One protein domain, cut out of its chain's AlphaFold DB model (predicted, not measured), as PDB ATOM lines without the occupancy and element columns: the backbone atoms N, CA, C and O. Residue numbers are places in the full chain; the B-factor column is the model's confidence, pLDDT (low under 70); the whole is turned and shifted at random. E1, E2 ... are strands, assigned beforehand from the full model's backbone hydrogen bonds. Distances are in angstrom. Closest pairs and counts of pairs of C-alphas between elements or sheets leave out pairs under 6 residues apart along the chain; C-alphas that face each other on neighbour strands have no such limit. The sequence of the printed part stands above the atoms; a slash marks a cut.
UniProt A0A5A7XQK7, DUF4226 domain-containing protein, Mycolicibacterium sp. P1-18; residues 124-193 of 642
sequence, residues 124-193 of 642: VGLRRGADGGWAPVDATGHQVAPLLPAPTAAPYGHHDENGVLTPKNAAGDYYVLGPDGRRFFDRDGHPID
ATOM      1  N   VAL A 124     205.166 123.421 256.904       89.31
ATOM      2  CA  VAL A 124     204.154 122.537 256.306       89.31
ATOM      3  C   VAL A 124     202.732 123.024 256.585       89.31
ATOM      4  O   VAL A 124     201.757 122.451 256.113       89.31
ATOM      5  N   GLY A 125     202.594 124.054 257.408       89.31
ATOM      6  CA  GLY A 125     201.307 124.605 257.787       89.31
ATOM      7  C   GLY A 125     201.458 125.918 258.533       89.31
ATOM      8  O   GLY A 125     202.565 126.371 258.831       89.31
ATOM      9  N   LEU A 126     200.318 126.526 258.833       91.50
ATOM     10  CA  LEU A 126     200.212 127.795 259.536       91.50
ATOM     11  C   LEU A 126     199.250 127.632 260.703       91.50
ATOM     12  O   LEU A 126     198.062 127.394 260.508       91.50
ATOM     13  N   ARG A 127     199.737 127.797 261.927       91.50
ATOM     14  CA  ARG A 127     198.899 127.797 263.125       91.50
ATOM     15  C   ARG A 127     198.460 129.216 263.453       91.50
ATOM     16  O   ARG A 127     199.286 130.120 263.534       91.50
ATOM     17  N   ARG A 128     197.171 129.416 263.708       88.38
ATOM     18  CA  ARG A 128     196.639 130.700 264.161       88.38
ATOM     19  C   ARG A 128     197.093 130.999 265.595       88.38
ATOM     20  O   ARG A 128     196.864 130.197 266.498       88.38
ATOM     21  N   GLY A 129     197.734 132.147 265.796       80.56
ATOM     22  CA  GLY A 129     198.071 132.707 267.106       80.56
ATOM     23  C   GLY A 129     196.862 133.368 267.777       80.56
ATOM     24  O   GLY A 129     195.885 133.724 267.113       80.56
ATOM     25  N   ALA A 130     196.922 133.546 269.099       74.19
ATOM     26  CA  ALA A 130     195.843 134.150 269.896       74.19
ATOM     27  C   ALA A 130     195.554 135.611 269.496       74.19
ATOM     28  O   ALA A 130     194.425 136.091 269.539       74.19
ATOM     29  N   ASP A 131     196.600 136.280 269.045       70.69
ATOM     30  CA  ASP A 131     196.727 137.645 268.557       70.69
ATOM     31  C   ASP A 131     196.353 137.784 267.065       70.69
ATOM     32  O   ASP A 131     196.411 138.870 266.491       70.69
ATOM     33  N   GLY A 132     195.900 136.694 266.431       77.25
ATOM     34  CA  GLY A 132     195.380 136.680 265.061       77.25
ATOM     35  C   GLY A 132     196.437 136.523 263.966       77.25
ATOM     36  O   GLY A 132     196.058 136.344 262.807       77.25
ATOM     37  N   GLY A 133     197.727 136.538 264.319       84.56
ATOM     38  CA  GLY A 133     198.831 136.199 263.420       84.56
ATOM     39  C   GLY A 133     198.887 134.706 263.075       84.56
ATOM     40  O   GLY A 133     198.216 133.879 263.691       84.56
ATOM     41  N   TRP A 134     199.704 134.352 262.087       87.75
ATOM     42  CA  TRP A 134     199.865 132.982 261.597       87.75
ATOM     43  C   TRP A 134     201.302 132.508 261.793       87.75
ATOM     44  O   TRP A 134     202.215 133.018 261.155       87.75
ATOM     45  N   ALA A 135     201.504 131.530 262.670       90.06
ATOM     46  CA  ALA A 135     202.790 130.903 262.943       90.06
ATOM     47  C   ALA A 135     203.079 129.800 261.914       90.06
ATOM     48  O   ALA A 135     202.347 128.808 261.896       90.06
ATOM     49  N   PRO A 136     204.130 129.906 261.086       91.06
ATOM     50  CA  PRO A 136     204.563 128.791 260.253       91.06
ATOM     51  C   PRO A 136     205.094 127.654 261.129       91.06
ATOM     52  O   PRO A 136     205.923 127.885 262.015       91.06
ATOM     53  N   VAL A 137     204.610 126.438 260.882       90.88
ATOM     54  CA  VAL A 137     204.931 125.253 261.686       90.88
ATOM     55  C   VAL A 137     205.553 124.124 260.867       90.88
ATOM     56  O   VAL A 137     205.301 123.996 259.668       90.88
ATOM     57  N   ASP A 138     206.360 123.291 261.518       88.56
ATOM     58  CA  ASP A 138     206.888 122.046 260.957       88.56
ATOM     59  C   ASP A 138     205.863 120.891 261.003       88.56
ATOM     60  O   ASP A 138     204.701 121.059 261.384       88.56
ATOM     61  N   ALA A 139     206.286 119.692 260.587       85.38
ATOM     62  CA  ALA A 139     205.429 118.504 260.529       85.38
ATOM     63  C   ALA A 139     204.895 118.028 261.886       85.38
ATOM     64  O   ALA A 139     203.874 117.341 261.908       85.38
ATOM     65  N   THR A 140     205.551 118.388 262.986       83.88
ATOM     66  CA  THR A 140     205.116 118.080 264.354       83.88
ATOM     67  C   THR A 140     204.289 119.220 264.959       83.88
ATOM     68  O   THR A 140     203.756 119.079 266.057       83.88
ATOM     69  N   GLY A 141     204.120 120.331 264.234       84.31
ATOM     70  CA  GLY A 141     203.321 121.481 264.648       84.31
ATOM     71  C   GLY A 141     204.096 122.508 265.475       84.31
ATOM     72  O   GLY A 141     203.482 123.415 266.039       84.31
ATOM     73  N   HIS A 142     205.421 122.403 265.562       86.94
ATOM     74  CA  HIS A 142     206.263 123.383 266.243       86.94
ATOM     75  C   HIS A 142     206.477 124.603 265.356       86.94
ATOM     76  O   HIS A 142     206.619 124.476 264.144       86.94
ATOM     77  N   GLN A 143     206.480 125.796 265.950       89.81
ATOM     78  CA  GLN A 143     206.721 127.026 265.202       89.81
ATOM     79  C   GLN A 143     208.198 127.128 264.835       89.81
ATOM     80  O   GLN A 143     209.061 126.974 265.692       89.81
ATOM     81  N   VAL A 144     208.471 127.412 263.565       90.50
ATOM     82  CA  VAL A 144     209.839 127.420 263.019       90.50
ATOM     83  C   VAL A 144     210.202 128.726 262.308       90.50
ATOM     84  O   VAL A 144     211.319 128.885 261.824       90.50
ATOM     85  N   ALA A 145     209.270 129.679 262.249       88.50
ATOM     86  CA  ALA A 145     209.468 131.008 261.680       88.50
ATOM     87  C   ALA A 145     208.614 132.066 262.410       88.50
ATOM     88  O   ALA A 145     207.716 131.707 263.184       88.50
ATOM     89  N   PRO A 146     208.864 133.369 262.173       86.69
ATOM     90  CA  PRO A 146     208.117 134.448 262.806       86.69
ATOM     91  C   PRO A 146     206.644 134.459 262.386       86.69
ATOM     92  O   PRO A 146     206.269 133.905 261.350       86.69
ATOM     93  N   LEU A 147     205.811 135.131 263.183       86.88
ATOM     94  CA  LEU A 147     204.389 135.283 262.888       86.88
ATOM     95  C   LEU A 147     204.178 136.081 261.598       86.88
ATOM     96  O   LEU A 147     204.740 137.157 261.403       86.88
ATOM     97  N   LEU A 148     203.303 135.567 260.742       84.12
ATOM     98  CA  LEU A 148     202.854 136.240 259.536       84.12
ATOM     99  C   LEU A 148     201.553 137.009 259.815       84.12
ATOM    100  O   LEU A 148     200.667 136.489 260.502       84.12
ATOM    101  N   PRO A 149     201.380 138.218 259.256       79.44
ATOM    102  CA  PRO A 149     200.147 138.994 259.422       79.44
ATOM    103  C   PRO A 149     198.954 138.374 258.676       79.44
ATOM    104  O   PRO A 149     197.802 138.640 259.004       79.44
ATOM    105  N   ALA A 150     199.227 137.549 257.667       81.06
ATOM    106  CA  ALA A 150     198.247 136.854 256.849       81.06
ATOM    107  C   ALA A 150     198.786 135.459 256.495       81.06
ATOM    108  O   ALA A 150     200.005 135.272 256.457       81.06
ATOM    109  N   PRO A 151     197.908 134.478 256.228       82.69
ATOM    110  CA  PRO A 151     198.360 133.163 255.815       82.69
ATOM    111  C   PRO A 151     198.996 133.246 254.424       82.69
ATOM    112  O   PRO A 151     198.538 134.007 253.568       82.69
ATOM    113  N   THR A 152     200.049 132.464 254.182       78.81
ATOM    114  CA  THR A 152     200.664 132.386 252.851       78.81
ATOM    115  C   THR A 152     199.653 131.871 251.831       78.81
ATOM    116  O   THR A 152     198.821 131.014 252.133       78.81
ATOM    117  N   ALA A 153     199.692 132.408 250.612       73.69
ATOM    118  CA  ALA A 153     198.798 131.960 249.555       73.69
ATOM    119  C   ALA A 153     199.134 130.512 249.158       73.69
ATOM    120  O   ALA A 153     200.279 130.207 248.831       73.69
ATOM    121  N   ALA A 154     198.129 129.635 249.163       80.25
ATOM    122  CA  ALA A 154     198.232 128.288 248.612       80.25
ATOM    123  C   ALA A 154     197.438 128.207 247.296       80.25
ATOM    124  O   ALA A 154     196.299 128.684 247.264       80.25
ATOM    125  N   PRO A 155     197.978 127.584 246.228       76.06
ATOM    126  CA  PRO A 155     197.343 127.554 244.904       76.06
ATOM    127  C   PRO A 155     195.922 126.983 244.913       76.06
ATOM    128  O   PRO A 155     195.055 127.444 244.174       76.06
ATOM    129  N   TYR A 156     195.683 125.997 245.778       83.94
ATOM    130  CA  TYR A 156     194.405 125.296 245.915       83.94
ATOM    131  C   TYR A 156     193.707 125.613 247.248       83.94
ATOM    132  O   TYR A 156     192.796 124.905 247.678       83.94
ATOM    133  N   GLY A 157     194.130 126.698 247.904       87.56
ATOM    134  CA  GLY A 157     193.659 127.091 249.224       87.56
ATOM    135  C   GLY A 157     194.165 126.182 250.344       87.56
ATOM    136  O   GLY A 157     195.038 125.333 250.155       87.56
ATOM    137  N   HIS A 158     193.594 126.391 251.529       89.56
ATOM    138  CA  HIS A 158     193.962 125.686 252.752       89.56
ATOM    139  C   HIS A 158     192.813 124.825 253.277       89.56
ATOM    140  O   HIS A 158     191.632 125.108 253.041       89.56
ATOM    141  N   HIS A 159     193.162 123.757 253.981       90.75
ATOM    142  CA  HIS A 159     192.291 123.067 254.921       90.75
ATOM    143  C   HIS A 159     192.536 123.640 256.310       90.75
ATOM    144  O   HIS A 159     193.688 123.819 256.686       90.75
ATOM    145  N   ASP A 160     191.469 123.944 257.040       90.88
ATOM    146  CA  ASP A 160     191.551 124.394 258.428       90.88
ATOM    147  C   ASP A 160     191.168 123.233 259.340       90.88
ATOM    148  O   ASP A 160     190.030 122.761 259.307       90.88
ATOM    149  N   GLU A 161     192.122 122.790 260.151       90.06
ATOM    150  CA  GLU A 161     191.873 121.866 261.245       90.06
ATOM    151  C   GLU A 161     192.219 122.546 262.572       90.06
ATOM    152  O   GLU A 161     193.389 122.715 262.917       90.06
ATOM    153  N   ASN A 162     191.199 122.904 263.357       85.81
ATOM    154  CA  ASN A 162     191.359 123.492 264.693       85.81
ATOM    155  C   ASN A 162     192.277 124.735 264.726       85.81
ATOM    156  O   ASN A 162     193.011 124.943 265.691       85.81
ATOM    157  N   GLY A 163     192.247 125.569 263.680       85.12
ATOM    158  CA  GLY A 163     193.086 126.761 263.571       85.12
ATOM    159  C   GLY A 163     194.485 126.490 263.017       85.12
ATOM    160  O   GLY A 163     195.331 127.385 263.057       85.12
ATOM    161  N   VAL A 164     194.748 125.286 262.504       90.00
ATOM    162  CA  VAL A 164     195.949 124.957 261.733       90.00
ATOM    163  C   VAL A 164     195.567 124.850 260.262       90.00
ATOM    164  O   VAL A 164     194.832 123.949 259.865       90.00
ATOM    165  N   LEU A 165     196.088 125.772 259.455       90.94
ATOM    166  CA  LEU A 165     195.936 125.773 258.010       90.94
ATOM    167  C   LEU A 165     197.016 124.918 257.355       90.94
ATOM    168  O   LEU A 165     198.210 125.140 257.568       90.94
ATOM    169  N   THR A 166     196.599 123.986 256.511       90.75
ATOM    170  CA  THR A 166     197.481 123.172 255.671       90.75
ATOM    171  C   THR A 166     197.087 123.310 254.200       90.75
ATOM    172  O   THR A 166     195.899 123.371 253.880       90.75
ATOM    173  N   PRO A 167     198.049 123.368 253.268       87.69
ATOM    174  CA  PRO A 167     197.748 123.527 251.852       87.69
ATOM    175  C   PRO A 167     197.045 122.291 251.277       87.69
ATOM    176  O   PRO A 167     197.384 121.150 251.598       87.69
ATOM    177  N   LYS A 168     196.089 122.529 250.375       88.88
ATOM    178  CA  LYS A 168     195.425 121.482 249.588       88.88
ATOM    179  C   LYS A 168     196.192 121.184 248.301       88.88
ATOM    180  O   LYS A 168     196.897 122.052 247.783       88.88
ATOM    181  N   ASN A 169     196.032 119.977 247.761       85.25
ATOM    182  CA  ASN A 169     196.503 119.643 246.414       85.25
ATOM    183  C   ASN A 169     195.448 120.011 245.343       85.25
ATOM    184  O   ASN A 169     194.344 120.463 245.653       85.25
ATOM    185  N   ALA A 170     195.772 119.779 244.067       84.12
ATOM    186  CA  ALA A 170     194.877 120.067 242.941       84.12
ATOM    187  C   ALA A 170     193.560 119.265 242.962       84.12
ATOM    188  O   ALA A 170     192.537 119.738 242.467       84.12
ATOM    189  N   ALA A 171     193.571 118.058 243.534       83.62
ATOM    190  CA  ALA A 171     192.394 117.203 243.667       83.62
ATOM    191  C   ALA A 171     191.455 117.634 244.812       83.62
ATOM    192  O   ALA A 171     190.324 117.134 244.905       83.62
ATOM    193  N   GLY A 172     191.895 118.597 245.632       84.69
ATOM    194  CA  GLY A 172     191.218 119.049 246.843       84.69
ATOM    195  C   GLY A 172     191.534 118.197 248.072       84.69
ATOM    196  O   GLY A 172     190.930 118.420 249.121       84.69
ATOM    197  N   ASP A 173     192.464 117.250 247.952       90.38
ATOM    198  CA  ASP A 173     192.958 116.462 249.072       90.38
ATOM    199  C   ASP A 173     193.779 117.359 249.995       90.38
ATOM    200  O   ASP A 173     194.358 118.373 249.582       90.38
ATOM    201  N   TYR A 174     193.846 116.976 251.260       90.25
ATOM    202  CA  TYR A 174     194.486 117.758 252.305       90.25
ATOM    203  C   TYR A 174     195.214 116.854 253.291       90.25
ATOM    204  O   TYR A 174     195.073 115.633 253.284       90.25
ATOM    205  N   TYR A 175     196.007 117.458 254.165       91.38
ATOM    206  CA  TYR A 175     196.590 116.755 255.295       91.38
ATOM    207  C   TYR A 175     196.381 117.532 256.579       91.38
ATOM    208  O   TYR A 175     196.217 118.744 256.572       91.38
ATOM    209  N   VAL A 176     196.394 116.824 257.695       90.88
ATOM    210  CA  VAL A 176     196.288 117.388 259.035       90.88
ATOM    211  C   VAL A 176     197.572 117.075 259.788       90.88
ATOM    212  O   VAL A 176     198.116 115.973 259.666       90.88
ATOM    213  N   LEU A 177     198.048 118.038 260.573       88.06
ATOM    214  CA  LEU A 177     199.196 117.862 261.457       88.06
ATOM    215  C   LEU A 177     198.739 117.258 262.783       88.06
ATOM    216  O   LEU A 177     197.758 117.703 263.379       88.06
ATOM    217  N   GLY A 178     199.431 116.219 263.231       75.44
ATOM    218  CA  GLY A 178     199.210 115.579 264.520       75.44
ATOM    219  C   GLY A 178     200.528 115.284 265.237       75.44
ATOM    220  O   GLY A 178     201.598 115.482 264.665       75.44
ATOM    221  N   PRO A 179     200.463 114.771 266.477       70.56
ATOM    222  CA  PRO A 179     201.653 114.437 267.265       70.56
ATOM    223  C   PRO A 179     202.555 113.391 266.587       70.56
ATOM    224  O   PRO A 179     203.762 113.397 266.801       70.56
ATOM    225  N   ASP A 180     201.982 112.541 265.730       77.88
ATOM    226  CA  ASP A 180     202.697 111.512 264.965       77.88
ATOM    227  C   ASP A 180     203.124 111.983 263.555       77.88
ATOM    228  O   ASP A 180     203.569 111.179 262.736       77.88
ATOM    229  N   GLY A 181     202.971 113.277 263.241       80.44
ATOM    230  CA  GLY A 181     203.286 113.867 261.937       80.44
ATOM    231  C   GLY A 181     202.057 114.122 261.053       80.44
ATOM    232  O   GLY A 181     200.960 114.413 261.537       80.44
ATOM    233  N   ARG A 182     202.242 114.047 259.727       88.94
ATOM    234  CA  ARG A 182     201.195 114.349 258.734       88.94
ATOM    235  C   ARG A 182     200.254 113.160 258.527       88.94
ATOM    236  O   ARG A 182     200.701 112.036 258.317       88.94
ATOM    237  N   ARG A 183     198.947 113.423 258.502       90.44
ATOM    238  CA  ARG A 183     197.908 112.460 258.097       90.44
ATOM    239  C   ARG A 183     197.158 113.001 256.890       90.44
ATOM    240  O   ARG A 183     196.703 114.135 256.946       90.44
ATOM    241  N   PHE A 184     197.025 112.207 255.833       90.56
ATOM    242  CA  PHE A 184     196.465 112.651 254.556       90.56
ATOM    243  C   PHE A 184     195.021 112.176 254.391       90.56
ATOM    244  O   PHE A 184     194.664 111.070 254.805       90.56
ATOM    245  N   PHE A 185     194.199 113.011 253.767       91.00
ATOM    246  CA  PHE A 185     192.784 112.773 253.520       91.00
ATOM    247  C   PHE A 185     192.425 113.213 252.105       91.00
ATOM    248  O   PHE A 185     192.971 114.198 251.607       91.00
ATOM    249  N   ASP A 186     191.509 112.501 251.457       91.19
ATOM    250  CA  ASP A 186     190.915 112.983 250.213       91.19
ATOM    251  C   ASP A 186     189.959 114.157 250.465       91.19
ATOM    252  O   ASP A 186     189.629 114.471 251.611       91.19
ATOM    253  N   ARG A 187     189.489 114.814 249.396       89.00
ATOM    254  CA  ARG A 187     188.542 115.943 249.529       89.00
ATOM    255  C   ARG A 187     187.291 115.615 250.355       89.00
ATOM    256  O   ARG A 187     186.656 116.528 250.877       89.00
ATOM    257  N   ASP A 188     186.894 114.342 250.378       89.38
ATOM    258  CA  ASP A 188     185.681 113.852 251.028       89.38
ATOM    259  C   ASP A 188     185.949 113.445 252.492       89.38
ATOM    260  O   ASP A 188     185.028 113.048 253.207       89.38
ATOM    261  N   GLY A 189     187.198 113.565 252.956       87.50
ATOM    262  CA  GLY A 189     187.627 113.286 254.322       87.50
ATOM    263  C   GLY A 189     187.986 111.825 254.592       87.50
ATOM    264  O   GLY A 189     188.145 111.442 255.754       87.50
ATOM    265  N   HIS A 190     188.134 110.989 253.560       90.31
ATOM    266  CA  HIS A 190     188.604 109.618 253.744       90.31
ATOM    267  C   HIS A 190     190.131 109.585 253.835       90.31
ATOM    268  O   HIS A 190     190.803 110.263 253.059       90.31
ATOM    269  N   PRO A 191     190.706 108.783 254.747       91.31
ATOM    270  CA  PRO A 191     192.151 108.686 254.884       91.31
ATOM    271  C   PRO A 191     192.788 108.122 253.609       91.31
ATOM    272  O   PRO A 191     192.314 107.135 253.039       91.31
ATOM    273  N   ILE A 192     193.889 108.742 253.193       89.69
ATOM    274  CA  ILE A 192     194.715 108.324 252.059       89.69
ATOM    275  C   ILE A 192     196.181 108.244 252.479       89.69
ATOM    276  O   ILE A 192     196.584 108.823 253.485       89.69
ATOM    277  N   ASP A 193     196.992 107.543 251.696       88.62
ATOM    278  CA  ASP A 193     198.440 107.537 251.889       88.62
ATOM    279  C   ASP A 193     199.088 108.755 251.211       88.62
ATOM    280  O   ASP A 193     198.586 109.270 250.206       88.62
TER     281      ASP A 193
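This is residues 124 to 193 of the 642 residues of the protein "DUF4226 domain-containing protein" of Mycolicibacterium sp. P1-18 (UniProt A0A5A7XQK7). With little regular structure, this is a set of three short strand hairpins: E1-E2 and E3-E4 join side by side in one twisted sheet of four strands, and E5-E6 packs through E5 over E3 and E4. A loop, residues 138 to 157, runs round the outside. The 70 printed residues include six named strands, E1 to E6, in antiparallel sheets E2-E1-E4-E3 and E5-E6; the class is all strand, with 26 residues in named elements. It is compact, radius of gyration of the C-alphas 11.8 A, spanning 32 by 26 by 16 A.

E1 is residues 125 to 128, from C-alpha 125 at (201.307, 124.605, 257.787); E2 134 to 137; E3 158 to 161; E4 164 to 167; E5 174 to 178, 13.3 A; E6 181 to 185, 13.5 A, to C-alpha 185 at (192.784, 112.773, 253.520).

N to O pairs within hydrogen-bond range include N 135 to O 127, 2.8 A; N 126 to O 165, 2.8 A; N 159 to O 166, 2.8 A; and N 176 to O 183, 2.8 A. The closest C-alphas of E4 and E5, Thr 166 and Tyr 175, are 6.5 A apart. E4 and E6 are apart.

The printed part has no cut; E2 to E3 is a long link. No printed residue is under 70 in pLDDT.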